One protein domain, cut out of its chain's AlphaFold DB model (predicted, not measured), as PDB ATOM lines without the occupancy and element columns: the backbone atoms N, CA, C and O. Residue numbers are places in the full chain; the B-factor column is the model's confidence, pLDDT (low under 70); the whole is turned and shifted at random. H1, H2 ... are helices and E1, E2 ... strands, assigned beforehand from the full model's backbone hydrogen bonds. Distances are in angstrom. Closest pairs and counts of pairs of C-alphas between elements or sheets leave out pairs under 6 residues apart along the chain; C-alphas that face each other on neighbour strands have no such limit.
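What this domain is: This is residues 1 to 135 of the 139 residues of the protein "ABC transporter, ATP-binding protein-related protein" of Pseudomonas cannabina (UniProt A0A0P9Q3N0). Picture a long, loose row of parts: the two-stranded hairpin E1 and E2 at one end with H1 near E1, then H2 in the middle, then the long helix H3 leading away as an arm, with the short H4 folded back along H3's far part. Residues 29 to 34 stick out on their own. The printed part has 135 residues with two named strands and four named helices, in the order E1, E2, H1, H2, H3, H4; the sheet's order is E1 - E2, antiparallel, and the class is mostly helix. The whole is loose, with a radius of gyration of the C-alphas of 19.8 A, and elongated, spanning 64 by 37 by 24 A.

Where its parts are: Begin at C-alpha 2, at (111.754, 112.950, 207.146), where E1 starts; it covers residues 2 to 8 and runs 19.7 A. E2, residues 15 to 21, runs 19.4 A. Next come H1, residues 36 to 46, 15.4 A, and H2, residues 71 to 85, 21.2 A. Find C-alpha 97 at (139.680, 115.471, 214.096); from there H3 runs through residue 124, 41.3 A in length. H4, residues 128 to 135, 10.7 A, ends at C-alpha 135, at (118.278, 129.715, 234.449).

How they stand to each other: Look first at the hairpin E1 and E2, antiparallel at 160 degrees, where N 3 and O 20 are 2.8 A apart and N 18 and O 5 are 2.9 A apart, both within hydrogen-bond range. The closest C-alphas of E1 and H1 are those of Ile 7 and Leu 39, 7.6 A apart. H1 and H2 touch, H2 with its residues 82 to 85 alone, and their closest C-alphas are those of Ala 44 and Asp 85, 6.1 A apart; they run opposite ways at a steep tilt of 56 degrees. H2 and H3, a helical hairpin, touch through residues 99 to 106 of H3 alone, closest at the C-alphas of Arg 74 and Met 103, 6.1 A, opposite ways at a steep tilt of 42 degrees. H3 and H4 are another helical hairpin: residues 115 to 123 alone of H3 touch H4, closest at the C-alphas of Ile 119 and Ile 131, 5.6 A, opposite ways at a shallow tilt of 17 degrees. The helix packing is mostly crossed, but only just, with 1 of 3 touching pairs at a shallow tilt. H4 is apart from H1 and H2. In H1, H2 and H4 every O i to N i+4 pair is within hydrogen-bond range; in H3, 23 of 24 are.

The domain as a whole: The C-alphas farthest apart are those of Asn 10 and Lys 126, 64.0 A. The printed part begins at the chain's first residue and has no cut. The links E2 to H1, H1 to H2 and H2 to H3 are long. The mean pLDDT of the printed part is 87.4; look for values under 70 at residues 11 to 13, 58, 65 and 67.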
ATOM      1  N   MET A   1     109.695 115.713 210.501       80.69
ATOM      2  CA  MET A   1     110.592 115.902 209.338       80.69
ATOM      3  C   MET A   1     111.172 114.549 208.955       80.69
ATOM      4  O   MET A   1     111.501 113.792 209.861       80.69
ATOM      5  N   SER A   2     111.251 114.232 207.665       85.25
ATOM      6  CA  SER A   2     111.754 112.950 207.146       85.25
ATOM      7  C   SER A   2     112.879 113.187 206.141       85.25
ATOM      8  O   SER A   2     112.776 114.089 205.311       85.25
ATOM      9  N   PHE A   3     113.926 112.369 206.199       85.50
ATOM     10  CA  PHE A   3     115.081 112.411 205.306       85.50
ATOM     11  C   PHE A   3     115.053 111.188 204.397       85.50
ATOM     12  O   PHE A   3     115.058 110.065 204.894       85.50
ATOM     13  N   SER A   4     115.020 111.397 203.083       88.25
ATOM     14  CA  SER A   4     114.988 110.312 202.101       88.25
ATOM     15  C   SER A   4     116.291 110.270 201.311       88.25
ATOM     16  O   SER A   4     116.678 111.255 200.688       88.25
ATOM     17  N   PHE A   5     116.942 109.113 201.317       86.69
ATOM     18  CA  PHE A   5     118.213 108.850 200.655       86.69
ATOM     19  C   PHE A   5     118.020 107.813 199.552       86.69
ATOM     20  O   PHE A   5     117.274 106.849 199.723       86.69
ATOM     21  N   SER A   6     118.710 107.999 198.428       88.94
ATOM     22  CA  SER A   6     118.785 107.003 197.354       88.94
ATOM     23  C   SER A   6     120.201 106.443 197.313       88.94
ATOM     24  O   SER A   6     121.151 107.177 197.049       88.94
ATOM     25  N   ILE A   7     120.342 105.157 197.629       88.50
ATOM     26  CA  ILE A   7     121.628 104.474 197.774       88.50
ATOM     27  C   ILE A   7     121.825 103.553 196.563       88.50
ATOM     28  O   ILE A   7     120.990 102.676 196.349       88.50
ATOM     29  N   PRO A   8     122.897 103.702 195.773       84.31
ATOM     30  CA  PRO A   8     123.176 102.787 194.669       84.31
ATOM     31  C   PRO A   8     123.603 101.412 195.209       84.31
ATOM     32  O   PRO A   8     124.484 101.344 196.067       84.31
ATOM     33  N   ILE A   9     122.993 100.330 194.713       81.50
ATOM     34  CA  ILE A   9     123.278  98.950 195.165       81.50
ATOM     35  C   ILE A   9     124.028  98.116 194.116       81.50
ATOM     36  O   ILE A   9     125.039  97.512 194.450       81.50
ATOM     37  N   ASN A  10     123.600  98.141 192.847       74.06
ATOM     38  CA  ASN A  10     124.149  97.304 191.765       74.06
ATOM     39  C   ASN A  10     124.400  98.120 190.479       74.06
ATOM     40  O   ASN A  10     124.075  97.697 189.370       74.06
ATOM     41  N   GLY A  11     124.946  99.332 190.617       66.56
ATOM     42  CA  GLY A  11     125.197 100.253 189.502       66.56
ATOM     43  C   GLY A  11     124.172 101.394 189.393       66.56
ATOM     44  O   GLY A  11     123.354 101.576 190.292       66.56
ATOM     45  N   PRO A  12     124.206 102.201 188.313       63.72
ATOM     46  CA  PRO A  12     123.480 103.477 188.244       63.72
ATOM     47  C   PRO A  12     121.951 103.355 188.255       63.72
ATOM     48  O   PRO A  12     121.264 104.318 188.579       63.72
ATOM     49  N   LYS A  13     121.413 102.198 187.849       67.69
ATOM     50  CA  LYS A  13     119.966 101.990 187.671       67.69
ATOM     51  C   LYS A  13     119.274 101.401 188.897       67.69
ATOM     52  O   LYS A  13     118.062 101.541 189.014       67.69
ATOM     53  N   ASP A  14     120.029 100.773 189.792       82.69
ATOM     54  CA  ASP A  14     119.475  99.996 190.894       82.69
ATOM     55  C   ASP A  14     119.731 100.742 192.207       82.69
ATOM     56  O   ASP A  14     120.877 100.880 192.653       82.69
ATOM     57  N   THR A  15     118.664 101.302 192.784       87.88
ATOM     58  CA  THR A  15     118.746 102.190 193.951       87.88
ATOM     59  C   THR A  15     117.834 101.727 195.077       87.88
ATOM     60  O   THR A  15     116.650 101.459 194.887       87.88
ATOM     61  N   LEU A  16     118.390 101.681 196.283       89.31
ATOM     62  CA  LEU A  16     117.654 101.481 197.517       89.31
ATOM     63  C   LEU A  16     117.192 102.840 198.046       89.31
ATOM     64  O   LEU A  16     118.014 103.707 198.350       89.31
ATOM     65  N   LYS A  17     115.878 103.019 198.186       90.75
ATOM     66  CA  LYS A  17     115.306 104.188 198.861       90.75
ATOM     67  C   LYS A  17     115.226 103.926 200.358       90.75
ATOM     68  O   LYS A  17     114.593 102.967 200.788       90.75
ATOM     69  N   LEU A  18     115.846 104.799 201.141       90.31
ATOM     70  CA  LEU A  18     115.850 104.745 202.595       90.31
ATOM     71  C   LEU A  18     115.267 106.041 203.148       90.31
ATOM     72  O   LEU A  18     115.798 107.112 202.868       90.31
ATOM     73  N   THR A  19     114.224 105.948 203.966       91.44
ATOM     74  CA  THR A  19     113.647 107.107 204.656       91.44
ATOM     75  C   THR A  19     113.882 106.989 206.156       91.44
ATOM     76  O   THR A  19     113.572 105.963 206.756       91.44
ATOM     77  N   VAL A  20     114.424 108.046 206.758       89.88
ATOM     78  CA  VAL A  20     114.686 108.157 208.196       89.88
ATOM     79  C   VAL A  20     113.919 109.358 208.732       89.88
ATOM     80  O   VAL A  20     114.084 110.479 208.251       89.88
ATOM     81  N   ASN A  21     113.064 109.146 209.726       92.19
ATOM     82  CA  ASN A  21     112.329 110.230 210.369       92.19
ATOM     83  C   ASN A  21     113.168 110.893 211.465       92.19
ATOM     84  O   ASN A  21     114.012 110.258 212.094       92.19
ATOM     85  N   ALA A  22     112.913 112.173 211.728       91.88
ATOM     86  CA  ALA A  22     113.512 112.873 212.857       91.88
ATOM     87  C   ALA A  22     113.255 112.100 214.166       91.88
ATOM     88  O   ALA A  22     112.126 111.701 214.442       91.88
ATOM     89  N   GLY A  23     114.316 111.878 214.945       93.19
ATOM     90  CA  GLY A  23     114.285 111.070 216.170       93.19
ATOM     91  C   GLY A  23     114.549 109.574 215.962       93.19
ATOM     92  O   GLY A  23     114.800 108.873 216.939       93.19
ATOM     93  N   GLN A  24     114.554 109.071 214.723       93.19
ATOM     94  CA  GLN A  24     114.961 107.694 214.443       93.19
ATOM     95  C   GLN A  24     116.482 107.576 214.349       93.19
ATOM     96  O   GLN A  24     117.163 108.434 213.789       93.19
ATOM     97  N   MET A  25     117.003 106.468 214.870       91.50
ATOM     98  CA  MET A  25     118.409 106.100 214.755       91.50
ATOM     99  C   MET A  25     118.549 104.960 213.752       91.50
ATOM    100  O   MET A  25     117.863 103.945 213.854       91.50
ATOM    101  N   LEU A  26     119.456 105.126 212.795       91.00
ATOM    102  CA  LEU A  26     119.820 104.092 211.835       91.00
ATOM    103  C   LEU A  26     121.175 103.506 212.223       91.00
ATOM    104  O   LEU A  26     122.157 104.239 212.340       91.00
ATOM    105  N   PHE A  27     121.240 102.184 212.352       92.81
ATOM    106  CA  PHE A  27     122.492 101.476 212.579       92.81
ATOM    107  C   PHE A  27     122.892 100.694 211.327       92.81
ATOM    108  O   PHE A  27     122.135  99.858 210.840       92.81
ATOM    109  N   VAL A  28     124.075 100.988 210.786       90.62
ATOM    110  CA  VAL A  28     124.579 100.371 209.553       90.62
ATOM    111  C   VAL A  28     125.623  99.316 209.901       90.62
ATOM    112  O   VAL A  28     126.691  99.633 210.426       90.62
ATOM    113  N   LEU A  29     125.328  98.067 209.555       93.19
ATOM    114  CA  LEU A  29     126.178  96.903 209.799       93.19
ATOM    115  C   LEU A  29     126.691  96.294 208.492       93.19
ATOM    116  O   LEU A  29     126.117  96.483 207.424       93.19
ATOM    117  N   GLY A  30     127.797  95.558 208.578       92.94
ATOM    118  CA  GLY A  30     128.372  94.824 207.452       92.94
ATOM    119  C   GLY A  30     129.860  94.547 207.641       92.94
ATOM    120  O   GLY A  30     130.521  95.217 208.440       92.94
ATOM    121  N   ALA A  31     130.400  93.591 206.887       94.44
ATOM    122  CA  ALA A  31     131.824  93.255 206.911       94.44
ATOM    123  C   ALA A  31     132.719  94.444 206.498       94.44
ATOM    124  O   ALA A  31     132.265  95.448 205.936       94.44
ATOM    125  N   ASN A  32     134.013  94.372 206.801       89.62
ATOM    126  CA  ASN A  32     134.965  95.385 206.340       89.62
ATOM    127  C   ASN A  32     135.021  95.395 204.805       89.62
ATOM    128  O   ASN A  32     134.943  94.351 204.172       89.62
ATOM    129  N   GLY A  33     135.097  96.585 204.204       87.81
ATOM    130  CA  GLY A  33     135.111  96.734 202.744       87.81
ATOM    131  C   GLY A  33     133.741  96.733 202.050       87.81
ATOM    132  O   GLY A  33     133.679  97.114 200.889       87.81
ATOM    133  N   THR A  34     132.624  96.450 202.735       90.00
ATOM    134  CA  THR A  34     131.271  96.452 202.116       90.00
ATOM    135  C   THR A  34     130.723  97.842 201.768       90.00
ATOM    136  O   THR A  34     129.570  97.985 201.377       90.00
ATOM    137  N   GLY A  35     131.525  98.895 201.940       89.56
ATOM    138  CA  GLY A  35     131.162 100.243 201.520       89.56
ATOM    139  C   GLY A  35     130.464 101.117 202.566       89.56
ATOM    140  O   GLY A  35     130.069 102.221 202.208       89.56
ATOM    141  N   LYS A  36     130.390 100.719 203.847       92.31
ATOM    142  CA  LYS A  36     129.861 101.556 204.957       92.31
ATOM    143  C   LYS A  36     130.483 102.965 204.994       92.31
ATOM    144  O   LYS A  36     129.764 103.955 205.031       92.31
ATOM    145  N   SER A  37     131.817 103.031 204.877       91.44
ATOM    146  CA  SER A  37     132.635 104.228 204.590       91.44
ATOM    147  C   SER A  37     131.984 105.205 203.611       91.44
ATOM    148  O   SER A  37     131.687 106.363 203.888       91.44
ATOM    149  N   SER A  38     131.772 104.658 202.421       91.31
ATOM    150  CA  SER A  38     131.194 105.315 201.248       91.31
ATOM    151  C   SER A  38     129.747 105.710 201.459       91.31
ATOM    152  O   SER A  38     129.355 106.773 201.002       91.31
ATOM    153  N   LEU A  39     128.957 104.881 202.143       91.00
ATOM    154  CA  LEU A  39     127.566 105.205 202.431       91.00
ATOM    155  C   LEU A  39     127.471 106.458 203.311       91.00
ATOM    156  O   LEU A  39     126.692 107.359 203.019       91.00
ATOM    157  N   LEU A  40     128.311 106.555 204.344       91.25
ATOM    158  CA  LEU A  40     128.360 107.745 205.198       91.25
ATOM    159  C   LEU A  40     128.855 108.987 204.438       91.25
ATOM    160  O   LEU A  40     128.314 110.072 204.635       91.25
ATOM    161  N   GLN A  41     129.838 108.832 203.547       91.31
ATOM    162  CA  GLN A  41     130.300 109.919 202.675       91.31
ATOM    163  C   GLN A  41     129.200 110.367 201.697       91.31
ATOM    164  O   GLN A  41     129.008 111.562 201.504       91.31
ATOM    165  N   LEU A  42     128.409 109.440 201.144       90.44
ATOM    166  CA  LEU A  42     127.242 109.772 200.324       90.44
ATOM    167  C   LEU A  42     126.225 110.607 201.112       90.44
ATOM    168  O   LEU A  42     125.726 111.603 200.592       90.44
ATOM    169  N   PHE A  43     125.944 110.247 202.368       89.94
ATOM    170  CA  PHE A  43     125.050 111.034 203.224       89.94
ATOM    171  C   PHE A  43     125.583 112.449 203.469       89.94
ATOM    172  O   PHE A  43     124.814 113.404 203.377       89.94
ATOM    173  N   ALA A  44     126.891 112.603 203.700       90.00
ATOM    174  CA  ALA A  44     127.522 113.915 203.835       90.00
ATOM    175  C   ALA A  44     127.453 114.748 202.540       90.00
ATOM    176  O   ALA A  44     127.229 115.957 202.593       90.00
ATOM    177  N   SER A  45     127.587 114.105 201.377       88.31
ATOM    178  CA  SER A  45     127.476 114.755 200.066       88.31
ATOM    179  C   SER A  45     126.054 115.199 199.735       88.31
ATOM    180  O   SER A  45     125.866 116.304 199.235       88.31
ATOM    181  N   VAL A  46     125.046 114.376 200.037       87.12
ATOM    182  CA  VAL A  46     123.635 114.689 199.752       87.12
ATOM    183  C   VAL A  46     123.062 115.692 200.753       87.12
ATOM    184  O   VAL A  46     122.285 116.565 200.377       87.12
ATOM    185  N   GLY A  47     123.432 115.587 202.031       80.81
ATOM    186  CA  GLY A  47     122.867 116.423 203.090       80.81
ATOM    187  C   GLY A  47     123.474 117.823 203.201       80.81
ATOM    188  O   GLY A  47     123.047 118.597 204.060       80.81
ATOM    189  N   GLY A  48     124.456 118.165 202.361       81.69
ATOM    190  CA  GLY A  48     125.032 119.504 202.298       81.69
ATOM    191  C   GLY A  48     125.512 120.008 203.664       81.69
ATOM    192  O   GLY A  48     126.208 119.307 204.397       81.69
ATOM    193  N   ASP A  49     125.143 121.241 204.009       83.06
ATOM    194  CA  ASP A  49     125.552 121.897 205.260       83.06
ATOM    195  C   ASP A  49     124.714 121.455 206.474       83.06
ATOM    196  O   ASP A  49     125.016 121.824 207.613       83.06
ATOM    197  N   GLN A  50     123.681 120.637 206.243       83.81
ATOM    198  CA  GLN A  50     122.771 120.112 207.265       83.81
ATOM    199  C   GLN A  50     123.256 118.790 207.869       83.81
ATOM    200  O   GLN A  50     122.628 118.254 208.779       83.81
ATOM    201  N   THR A  51     124.381 118.255 207.386       86.75
ATOM    202  CA  THR A  51     124.981 117.037 207.938       86.75
ATOM    203  C   THR A  51     126.132 117.380 208.875       86.75
ATOM    204  O   THR A  51     126.902 118.321 208.658       86.75
ATOM    205  N   ARG A  52     126.251 116.609 209.955       87.19
ATOM    206  CA  ARG A  52     127.392 116.645 210.869       87.19
ATOM    207  C   ARG A  52     127.916 115.230 211.030       87.19
ATOM    208  O   ARG A  52     127.194 114.345 211.479       87.19
ATOM    209  N   ARG A  53     129.176 115.020 210.654       87.88
ATOM    210  CA  ARG A  53     129.866 113.749 210.857       87.88
ATOM    211  C   ARG A  53     130.581 113.760 212.200       87.88
ATOM    212  O   ARG A  53     131.384 114.652 212.474       87.88
ATOM    213  N   ILE A  54     130.314 112.735 213.001       85.94
ATOM    214  CA  ILE A  54     130.984 112.480 214.275       85.94
ATOM    215  C   ILE A  54     131.788 111.192 214.107       85.94
ATOM    216  O   ILE A  54     131.222 110.139 213.811       85.94
ATOM    217  N   THR A  55     133.110 111.278 214.234       82.69
ATOM    218  CA  THR A  55     134.005 110.124 214.110       82.69
ATOM    219  C   THR A  55     134.169 109.416 215.453       82.69
ATOM    220  O   THR A  55     134.142 110.036 216.516       82.69
ATOM    221  N   ALA A  56     134.311 108.087 215.414       77.81
ATOM    222  CA  ALA A  56     134.487 107.283 216.624       77.81
ATOM    223  C   ALA A  56     135.862 107.520 217.273       77.81
ATOM    224  O   ALA A  56     135.961 107.627 218.492       77.81
ATOM    225  N   HIS A  57     136.913 107.664 216.456       72.44
ATOM    226  CA  HIS A  57     138.273 107.965 216.908       72.44
ATOM    227  C   HIS A  57     138.464 109.475 217.135       72.44
ATOM    228  O   HIS A  57     139.283 110.136 216.494       72.44
ATOM    229  N   ARG A  58     137.659 110.041 218.034       69.25
ATOM    230  CA  ARG A  58     137.792 111.437 218.457       69.25
ATOM    231  C   ARG A  58     138.980 111.582 219.408       69.25
ATOM    232  O   ARG A  58     139.139 110.767 220.317       69.25
ATOM    233  N   GLN A  59     139.789 112.626 219.238       73.62
ATOM    234  CA  GLN A  59     140.765 112.991 220.263       73.62
ATOM    235  C   GLN A  59     140.021 113.330 221.561       73.62
ATOM    236  O   GLN A  59     139.099 114.143 221.569       73.62
ATOM    237  N   THR A  60     140.403 112.674 222.654       72.88
ATOM    238  CA  THR A  60     139.848 112.899 224.000       72.88
ATOM    239  C   THR A  60     140.655 113.915 224.805       72.88
ATOM    240  O   THR A  60     140.352 114.159 225.970       72.88
ATOM    241  N   TRP A  61     141.699 114.476 224.203       76.06
ATOM    242  CA  TRP A  61     142.618 115.422 224.814       76.06
ATOM    243  C   TRP A  61     142.700 116.685 223.959       76.06
ATOM    244  O   TRP A  61     142.502 116.644 222.744       76.06
ATOM    245  N   PHE A  62     143.003 117.806 224.606       73.00
ATOM    246  CA  PHE A  62     143.122 119.110 223.965       73.00
ATOM    247  C   PHE A  62     144.534 119.652 224.163       73.00
ATOM    248  O   PHE A  62     145.126 119.466 225.223       73.00
ATOM    249  N   ARG A  63     145.064 120.363 223.160       73.50
ATOM    250  CA  ARG A  63     146.345 121.079 223.298       73.50
ATOM    251  C   ARG A  63     146.257 122.284 224.241       73.50
ATOM    252  O   ARG A  63     147.276 122.731 224.749       73.50
ATOM    253  N   SER A  64     145.055 122.823 224.442       74.75
ATOM    254  CA  SER A  64     144.772 124.006 225.260       74.75
ATOM    255  C   SER A  64     143.439 123.831 225.988       74.75
ATOM    256  O   SER A  64     142.508 123.253 225.427       74.75
ATOM    257  N   GLY A  65     143.346 124.347 227.219       68.44
ATOM    258  CA  GLY A  65     142.110 124.384 228.015       68.44
ATOM    259  C   GLY A  65     141.149 125.521 227.643       68.44
ATOM    260  O   GLY A  65     140.031 125.559 228.147       68.44
ATOM    261  N   SER A  66     141.567 126.423 226.754       70.62
ATOM    262  CA  SER A  66     140.742 127.520 226.238       70.62
ATOM    263  C   SER A  66     140.464 127.324 224.746       70.62
ATOM    264  O   SER A  66     141.374 126.875 224.036       70.62
ATOM    265  N   PRO A  67     139.269 127.705 224.241       68.81
ATOM    266  CA  PRO A  67     138.994 127.698 222.809       68.81
ATOM    267  C   PRO A  67     140.025 128.575 222.097       68.81
ATOM    268  O   PRO A  67     140.121 129.773 222.359       68.81
ATOM    269  N   THR A  68     140.811 127.984 221.202       74.81
ATOM    270  CA  THR A  68     141.840 128.713 220.442       74.81
ATOM    271  C   THR A  68     141.279 129.382 219.186       74.81
ATOM    272  O   THR A  68     142.007 130.082 218.487       74.81
ATOM    273  N   PHE A  69     139.990 129.181 218.889       81.94
ATOM    274  CA  PHE A  69     139.333 129.734 217.710       81.94
ATOM    275  C   PHE A  69     138.670 131.079 217.972       81.94
ATOM    276  O   PHE A  69     137.898 131.268 218.910       81.94
ATOM    277  N   THR A  70     138.896 131.992 217.038       87.06
ATOM    278  CA  THR A  70     138.034 133.151 216.818       87.06
ATOM    279  C   THR A  70     136.745 132.735 216.100       87.06
ATOM    280  O   THR A  70     136.685 131.692 215.442       87.06
ATOM    281  N   GLY A  71     135.711 133.583 216.149       88.50
ATOM    282  CA  GLY A  71     134.455 133.321 215.432       88.50
ATOM    283  C   GLY A  71     134.641 133.156 213.919       88.50
ATOM    284  O   GLY A  71     133.999 132.303 213.308       88.50
ATOM    285  N   LYS A  72     135.585 133.900 213.322       91.00
ATOM    286  CA  LYS A  72     135.948 133.744 211.908       91.00
ATOM    287  C   LYS A  72     136.566 132.374 211.629       91.00
ATOM    288  O   LYS A  72     136.100 131.677 210.734       91.00
ATOM    289  N   GLN A  73     137.557 131.960 212.419       91.44
ATOM    290  CA  GLN A  73     138.190 130.646 212.257       91.44
ATOM    291  C   GLN A  73     137.176 129.510 212.398       91.44
ATOM    292  O   GLN A  73     137.215 128.564 211.620       91.44
ATOM    293  N   ARG A  74     136.223 129.612 213.332       92.19
ATOM    294  CA  ARG A  74     135.151 128.616 213.458       92.19
ATOM    295  C   ARG A  74     134.287 128.525 212.196       92.19
ATOM    296  O   ARG A  74     133.872 127.429 211.817       92.19
ATOM    297  N   ALA A  75     133.963 129.651 211.562       91.81
ATOM    298  CA  ALA A  75     133.192 129.652 210.319       91.81
ATOM    299  C   ALA A  75     133.995 129.026 209.165       91.81
ATOM    300  O   ALA A  75     133.489 128.131 208.487       91.81
ATOM    301  N   ASP A  76     135.257 129.437 209.019       92.88
ATOM    302  CA  ASP A  76     136.165 128.957 207.975       92.88
ATOM    303  C   ASP A  76     136.410 127.439 208.114       92.88
ATOM    304  O   ASP A  76     136.158 126.675 207.180       92.88
ATOM    305  N   TYR A  77     136.788 126.958 209.308       92.19
ATOM    306  CA  TYR A  77     136.983 125.524 209.567       92.19
ATOM    307  C   TYR A  77     135.699 124.714 209.411       92.19
ATOM    308  O   TYR A  77     135.758 123.588 208.925       92.19
ATOM    309  N   GLY A  78     134.540 125.274 209.768       91.62
ATOM    310  CA  GLY A  78     133.257 124.614 209.541       91.62
ATOM    311  C   GLY A  78     133.026 124.316 208.059       91.62
ATOM    312  O   GLY A  78     132.643 123.200 207.709       91.62
ATOM    313  N   GLN A  79     133.326 125.278 207.187       91.75
ATOM    314  CA  GLN A  79     133.229 125.099 205.738       91.75
ATOM    315  C   GLN A  79     134.281 124.119 205.205       91.75
ATOM    316  O   GLN A  79     133.954 123.246 204.403       91.75
ATOM    317  N   HIS A  80     135.525 124.187 205.686       93.06
ATOM    318  CA  HIS A  80     136.569 123.230 205.298       93.06
ATOM    319  C   HIS A  80     136.214 121.790 205.675       93.06
ATOM    320  O   HIS A  80     136.348 120.890 204.851       93.06
ATOM    321  N   VAL A  81     135.692 121.585 206.885       92.00
ATOM    322  CA  VAL A  81     135.250 120.277 207.378       92.00
ATOM    323  C   VAL A  81     134.105 119.724 206.537       92.00
ATOM    324  O   VAL A  81     134.155 118.564 206.130       92.00
ATOM    325  N   LEU A  82     133.098 120.550 206.237       91.12
ATOM    326  CA  LEU A  82     131.976 120.149 205.387       91.12
ATOM    327  C   LEU A  82     132.438 119.775 203.980       91.12
ATOM    328  O   LEU A  82     131.989 118.768 203.443       91.12
ATOM    329  N   ASN A  83     133.354 120.549 203.398       91.56
ATOM    330  CA  ASN A  83     133.893 120.262 202.075       91.56
ATOM    331  C   ASN A  83     134.731 118.978 202.066       91.56
ATOM    332  O   ASN A  83     134.544 118.153 201.175       91.56
ATOM    333  N   HIS A  84     135.591 118.773 203.069       92.19
ATOM    334  CA  HIS A  84     136.377 117.546 203.217       92.19
ATOM    335  C   HIS A  84     135.467 116.320 203.381       92.19
ATOM    336  O   HIS A  84     135.679 115.317 202.716       92.19
ATOM    337  N   ASP A  85     134.397 116.394 204.181       91.62
ATOM    338  CA  ASP A  85     133.482 115.259 204.401       91.62
ATOM    339  C   ASP A  85     132.788 114.742 203.127       91.62
ATOM    340  O   ASP A  85     132.333 113.595 203.101       91.62
ATOM    341  N   ARG A  86     132.737 115.556 202.068       90.81
ATOM    342  CA  ARG A  86     132.186 115.181 200.756       90.81
ATOM    343  C   ARG A  86     133.219 114.521 199.840       90.81
ATOM    344  O   ARG A  86     132.835 113.887 198.855       90.81
ATOM    345  N   GLN A  87     134.510 114.650 200.136       91.88
ATOM    346  CA  GLN A  87     135.587 114.110 199.310       91.88
ATOM    347  C   GLN A  87     135.740 112.590 199.481       91.88
ATOM    348  O   GLN A  87     135.267 111.977 200.439       91.88
ATOM    349  N   VAL A  88     136.359 111.944 198.490       90.75
ATOM    350  CA  VAL A  88     136.483 110.477 198.431       90.75
ATOM    351  C   VAL A  88     137.459 109.942 199.485       90.75
ATOM    352  O   VAL A  88     137.273 108.844 200.009       90.75
ATOM    353  N   ASP A  89     138.494 110.706 199.808       91.31
ATOM    354  CA  ASP A  89     139.489 110.405 200.838       91.31
ATOM    355  C   ASP A  89     138.905 110.398 202.258       91.31
ATOM    356  O   ASP A  89     139.287 109.556 203.073       91.31
ATOM    357  N   ALA A  90     137.880 111.209 202.530       90.12
ATOM    358  CA  ALA A  90     137.175 111.217 203.809       90.12
ATOM    359  C   ALA A  90     136.530 109.865 204.173       90.12
ATOM    360  O   ALA A  90     136.157 109.635 205.328       90.12
ATOM    361  N   ARG A  91     136.412 108.925 203.223       89.62
ATOM    362  CA  ARG A  91     135.957 107.543 203.480       89.62
ATOM    363  C   ARG A  91     136.881 106.794 204.447       89.62
ATOM    364  O   ARG A  91     136.413 105.873 205.123       89.62
ATOM    365  N   TRP A  92     138.155 107.178 204.509       86.94
ATOM    366  CA  TRP A  92     139.199 106.501 205.285       86.94
ATOM    367  C   TRP A  92     140.162 107.454 206.017       86.94
ATOM    368  O   TRP A  92     140.881 106.995 206.900       86.94
ATOM    369  N   LYS A  93     140.150 108.760 205.715       87.06
ATOM    370  CA  LYS A  93     140.914 109.807 206.417       87.06
ATOM    371  C   LYS A  93     140.013 110.766 207.197       87.06
ATOM    372  O   LYS A  93     138.907 111.081 206.765       87.06
ATOM    373  N   ASP A  94     140.516 111.255 208.329       86.00
ATOM    374  CA  ASP A  94     139.936 112.377 209.082       86.00
ATOM    375  C   ASP A  94     141.043 113.365 209.467       86.00
ATOM    376  O   ASP A  94     141.701 113.222 210.498       86.00
ATOM    377  N   GLU A  95     141.268 114.357 208.608       86.69
ATOM    378  CA  GLU A  95     142.324 115.364 208.783       86.69
ATOM    379  C   GLU A  95     141.944 116.465 209.785       86.69
ATOM    380  O   GLU A  95     142.810 117.188 210.272       86.69
ATOM    381  N   TYR A  96     140.658 116.568 210.135       88.06
ATOM    382  CA  TYR A  96     140.113 117.656 210.952       88.06
ATOM    383  C   TYR A  96     139.645 117.204 212.340       88.06
ATOM    384  O   TYR A  96     138.840 117.883 212.981       88.06
ATOM    385  N   SER A  97     140.110 116.047 212.813       85.44
ATOM    386  CA  SER A  97     139.680 115.471 214.096       85.44
ATOM    387  C   SER A  97     139.878 116.431 215.283       85.44
ATOM    388  O   SER A  97     138.981 116.560 216.119       85.44
ATOM    389  N   GLU A  98     140.989 117.177 215.313       83.88
ATOM    390  CA  GLU A  98     141.284 118.191 216.338       83.88
ATOM    391  C   GLU A  98     140.342 119.403 216.226       83.88
ATOM    392  O   GLU A  98     139.717 119.831 217.201       83.88
ATOM    393  N   GLN A  99     140.192 119.942 215.013       87.50
ATOM    394  CA  GLN A  99     139.387 121.129 214.735       87.50
ATOM    395  C   GLN A  99     137.908 120.872 215.021       87.50
ATOM    396  O   GLN A  99     137.228 121.754 215.538       87.50
ATOM    397  N   ARG A 100     137.399 119.663 214.750       87.25
ATOM    398  CA  ARG A 100     136.026 119.268 215.103       87.25
ATOM    399  C   ARG A 100     135.772 119.386 216.602       87.25
ATOM    400  O   ARG A 100     134.744 119.931 217.000       87.25
ATOM    401  N   ALA A 101     136.703 118.905 217.423       84.31
ATOM    402  CA  ALA A 101     136.568 118.961 218.873       84.31
ATOM    403  C   ALA A 101     136.638 120.411 219.387       84.31
ATOM    404  O   ALA A 101     135.804 120.825 220.190       84.31
ATOM    405  N   GLN A 102     137.558 121.216 218.846       85.38
ATOM    406  CA  GLN A 102     137.671 122.643 219.170       85.38
ATOM    407  C   GLN A 102     136.435 123.454 218.749       85.38
ATOM    408  O   GLN A 102     135.972 124.300 219.510       85.38
ATOM    409  N   MET A 103     135.852 123.180 217.575       87.69
ATOM    410  CA  MET A 103     134.599 123.818 217.146       87.69
ATOM    411  C   MET A 103     133.444 123.483 218.089       87.69
ATOM    412  O   MET A 103     132.667 124.372 218.418       87.69
ATOM    413  N   ALA A 104     133.341 122.232 218.549       86.00
ATOM    414  CA  ALA A 104     132.308 121.839 219.506       86.00
ATOM    415  C   ALA A 104     132.460 122.578 220.845       86.00
ATOM    416  O   ALA A 104     131.467 123.055 221.388       86.00
ATOM    417  N   ILE A 105     133.692 122.736 221.346       85.75
ATOM    418  CA  ILE A 105     133.959 123.542 222.547       85.75
ATOM    419  C   ILE A 105     133.598 125.009 222.305       85.75
ATOM    420  O   ILE A 105     132.952 125.626 223.147       85.75
ATOM    421  N   TYR A 106     134.002 125.580 221.168       89.31
ATOM    422  CA  TYR A 106     133.670 126.960 220.831       89.31
ATOM    423  C   TYR A 106     132.154 127.177 220.798       89.31
ATOM    424  O   TYR A 106     131.654 128.107 221.427       89.31
ATOM    425  N   ASP A 107     131.420 126.305 220.100       89.81
ATOM    426  CA  ASP A 107     129.964 126.380 219.985       89.81
ATOM    427  C   ASP A 107     129.303 126.235 221.374       89.81
ATOM    428  O   ASP A 107     128.374 126.981 221.685       89.81
ATOM    429  N   LEU A 108     129.837 125.368 222.245       89.25
ATOM    430  CA  LEU A 108     129.390 125.199 223.632       89.25
ATOM    431  C   LEU A 108     129.600 126.472 224.466       89.25
ATOM    432  O   LEU A 108     128.645 127.009 225.027       89.25
ATOM    433  N   VAL A 109     130.828 126.996 224.505       89.31
ATOM    434  CA  VAL A 109     131.179 128.216 225.253       89.31
ATOM    435  C   VAL A 109     130.379 129.413 224.746       89.31
ATOM    436  O   VAL A 109     129.873 130.211 225.533       89.31
ATOM    437  N   ASN A 110     130.226 129.539 223.427       90.62
ATOM    438  CA  ASN A 110     129.423 130.601 222.840       90.62
ATOM    439  C   ASN A 110     127.942 130.465 223.220       90.62
ATOM    440  O   ASN A 110     127.312 131.472 223.530       90.62
ATOM    441  N   SER A 111     127.393 129.246 223.253       91.25
ATOM    442  CA  SER A 111     126.000 129.022 223.662       91.25
ATOM    443  C   SER A 111     125.747 129.419 225.121       91.25
ATOM    444  O   SER A 111     124.738 130.067 225.404       91.25
ATOM    445  N   GLU A 112     126.696 129.142 226.021       91.38
ATOM    446  CA  GLU A 112     126.611 129.564 227.421       91.38
ATOM    447  C   GLU A 112     126.758 131.086 227.556       91.38
ATOM    448  O   GLU A 112     125.980 131.728 228.258       91.38
ATOM    449  N   ASN A 113     127.678 131.703 226.807       91.88
ATOM    450  CA  ASN A 113     127.817 133.163 226.784       91.88
ATOM    451  C   ASN A 113     126.553 133.864 226.264       91.88
ATOM    452  O   ASN A 113     126.174 134.917 226.780       91.88
ATOM    453  N   VAL A 114     125.900 133.308 225.238       92.69
ATOM    454  CA  VAL A 114     124.621 133.821 224.728       92.69
ATOM    455  C   VAL A 114     123.550 133.716 225.808       92.69
ATOM    456  O   VAL A 114     122.914 134.723 226.116       92.69
ATOM    457  N   ARG A 115     123.409 132.549 226.447       93.62
ATOM    458  CA  ARG A 115     122.456 132.336 227.542       93.62
ATOM    459  C   ARG A 115     122.680 133.312 228.699       93.62
ATOM    460  O   ARG A 115     121.724 133.927 229.163       93.62
ATOM    461  N   ALA A 116     123.925 133.511 229.132       93.88
ATOM    462  CA  ALA A 116     124.247 134.443 230.212       93.88
ATOM    463  C   ALA A 116     123.825 135.882 229.868       93.88
ATOM    464  O   ALA A 116     123.203 136.560 230.682       93.88
ATOM    465  N   ARG A 117     124.083 136.330 228.630       94.06
ATOM    466  CA  ARG A 117     123.653 137.656 228.151       94.06
ATOM    467  C   ARG A 117     122.135 137.787 228.066       94.06
ATOM    468  O   ARG A 117     121.608 138.860 228.349       94.06
ATOM    469  N   GLU A 118     121.431 136.733 227.657       94.50
ATOM    470  CA  GLU A 118     119.964 136.718 227.638       94.50
ATOM    471  C   GLU A 118     119.385 136.855 229.051       94.50
ATOM    472  O   GLU A 118     118.460 137.643 229.247       94.50
ATOM    473  N   ILE A 119     119.978 136.180 230.042       93.19
ATOM    474  CA  ILE A 119     119.601 136.326 231.455       93.19
ATOM    475  C   ILE A 119     119.831 137.767 231.923       93.19
ATOM    476  O   ILE A 119     118.915 138.368 232.476       93.19
ATOM    477  N   THR A 120     121.004 138.356 231.660       95.31
ATOM    478  CA  THR A 120     121.286 139.757 232.029       95.31
ATOM    479  C   THR A 120     120.253 140.714 231.436       95.31
ATOM    480  O   THR A 120     119.686 141.528 232.157       95.31
ATOM    481  N   ARG A 121     119.914 140.562 230.149       95.69
ATOM    482  CA  ARG A 121     118.876 141.385 229.505       95.69
ATOM    483  C   ARG A 121     117.497 141.207 230.144       95.69
ATOM    484  O   ARG A 121     116.748 142.175 230.240       95.69
ATOM    485  N   ALA A 122     117.143 139.990 230.557       94.38
ATOM    486  CA  ALA A 122     115.876 139.723 231.238       94.38
ATOM    487  C   ALA A 122     115.833 140.361 232.638       94.38
ATOM    488  O   ALA A 122     114.794 140.906 233.019       94.38
ATOM    489  N   VAL A 123     116.961 140.358 233.360       94.88
ATOM    490  CA  VAL A 123     117.134 141.065 234.642       94.88
ATOM    491  C   VAL A 123     116.957 142.570 234.458       94.88
ATOM    492  O   VAL A 123     116.130 143.166 235.149       94.88
ATOM    493  N   ASP A 124     117.648 143.165 233.485       96.19
ATOM    494  CA  ASP A 124     117.549 144.600 233.191       96.19
ATOM    495  C   ASP A 124     116.109 145.003 232.822       96.19
ATOM    496  O   ASP A 124     115.616 146.057 233.229       96.19
ATOM    497  N   ALA A 125     115.397 144.129 232.102       96.00
ATOM    498  CA  ALA A 125     113.998 144.312 231.722       96.00
ATOM    499  C   ALA A 125     112.981 143.919 232.814       96.00
ATOM    500  O   ALA A 125     111.778 144.044 232.581       96.00
ATOM    501  N   LYS A 126     113.433 143.434 233.980       95.06
ATOM    502  CA  LYS A 126     112.599 142.940 235.096       95.06
ATOM    503  C   LYS A 126     111.587 141.852 234.699       95.06
ATOM    504  O   LYS A 126     110.501 141.766 235.269       95.06
ATOM    505  N   LYS A 127     111.933 141.006 233.726       94.75
ATOM    506  CA  LYS A 127     111.088 139.891 233.268       94.75
ATOM    507  C   LYS A 127     111.408 138.620 234.051       94.75
ATOM    508  O   LYS A 127     112.252 137.832 233.633       94.75
ATOM    509  N   VAL A 128     110.740 138.434 235.188       89.94
ATOM    510  CA  VAL A 128     111.028 137.341 236.138       89.94
ATOM    511  C   VAL A 128     110.836 135.953 235.511       89.94
ATOM    512  O   VAL A 128     111.732 135.117 235.614       89.94
ATOM    513  N   ASP A 129     109.758 135.747 234.753       91.75
ATOM    514  CA  ASP A 129     109.460 134.459 234.104       91.75
ATOM    515  C   ASP A 129     110.559 134.016 233.116       91.75
ATOM    516  O   ASP A 129     110.912 132.836 233.022       91.75
ATOM    517  N   ASP A 130     111.146 134.968 232.382       89.62
ATOM    518  CA  ASP A 130     112.232 134.690 231.439       89.62
ATOM    519  C   ASP A 130     113.531 134.308 232.161       89.62
ATOM    520  O   ASP A 130     114.265 133.439 231.681       89.62
ATOM    521  N   ILE A 131     113.801 134.910 233.324       90.50
ATOM    522  CA  ILE A 131     114.974 134.595 234.151       90.50
ATOM    523  C   ILE A 131     114.885 133.154 234.648       90.50
ATOM    524  O   ILE A 131     115.853 132.403 234.500       90.50
ATOM    525  N   GLU A 132     113.738 132.748 235.195       90.38
ATOM    526  CA  GLU A 132     113.530 131.387 235.702       90.38
ATOM    527  C   GLU A 132     113.685 130.350 234.583       90.38
ATOM    528  O   GLU A 132     114.448 129.387 234.717       90.38
ATOM    529  N   ARG A 133     113.052 130.595 233.428       92.56
ATOM    530  CA  ARG A 133     113.131 129.717 232.252       92.56
ATOM    531  C   ARG A 133     114.561 129.557 231.731       92.56
ATOM    532  O   ARG A 133     114.988 128.438 231.436       92.56
ATOM    533  N   LEU A 134     115.302 130.654 231.579       90.00
ATOM    534  CA  LEU A 134     116.676 130.623 231.062       90.00
ATOM    535  C   LEU A 134     117.655 130.019 232.078       90.00
ATOM    536  O   LEU A 134     118.566 129.284 231.690       90.00
ATOM    537  N   SER A 135     117.445 130.265 233.372       88.81
ATOM    538  CA  SER A 135     118.278 129.715 234.449       88.81
ATOM    539  C   SER A 135     118.089 128.207 234.613       88.81
ATOM    540  O   SER A 135     119.067 127.495 234.833       88.81
TER     541      SER A 135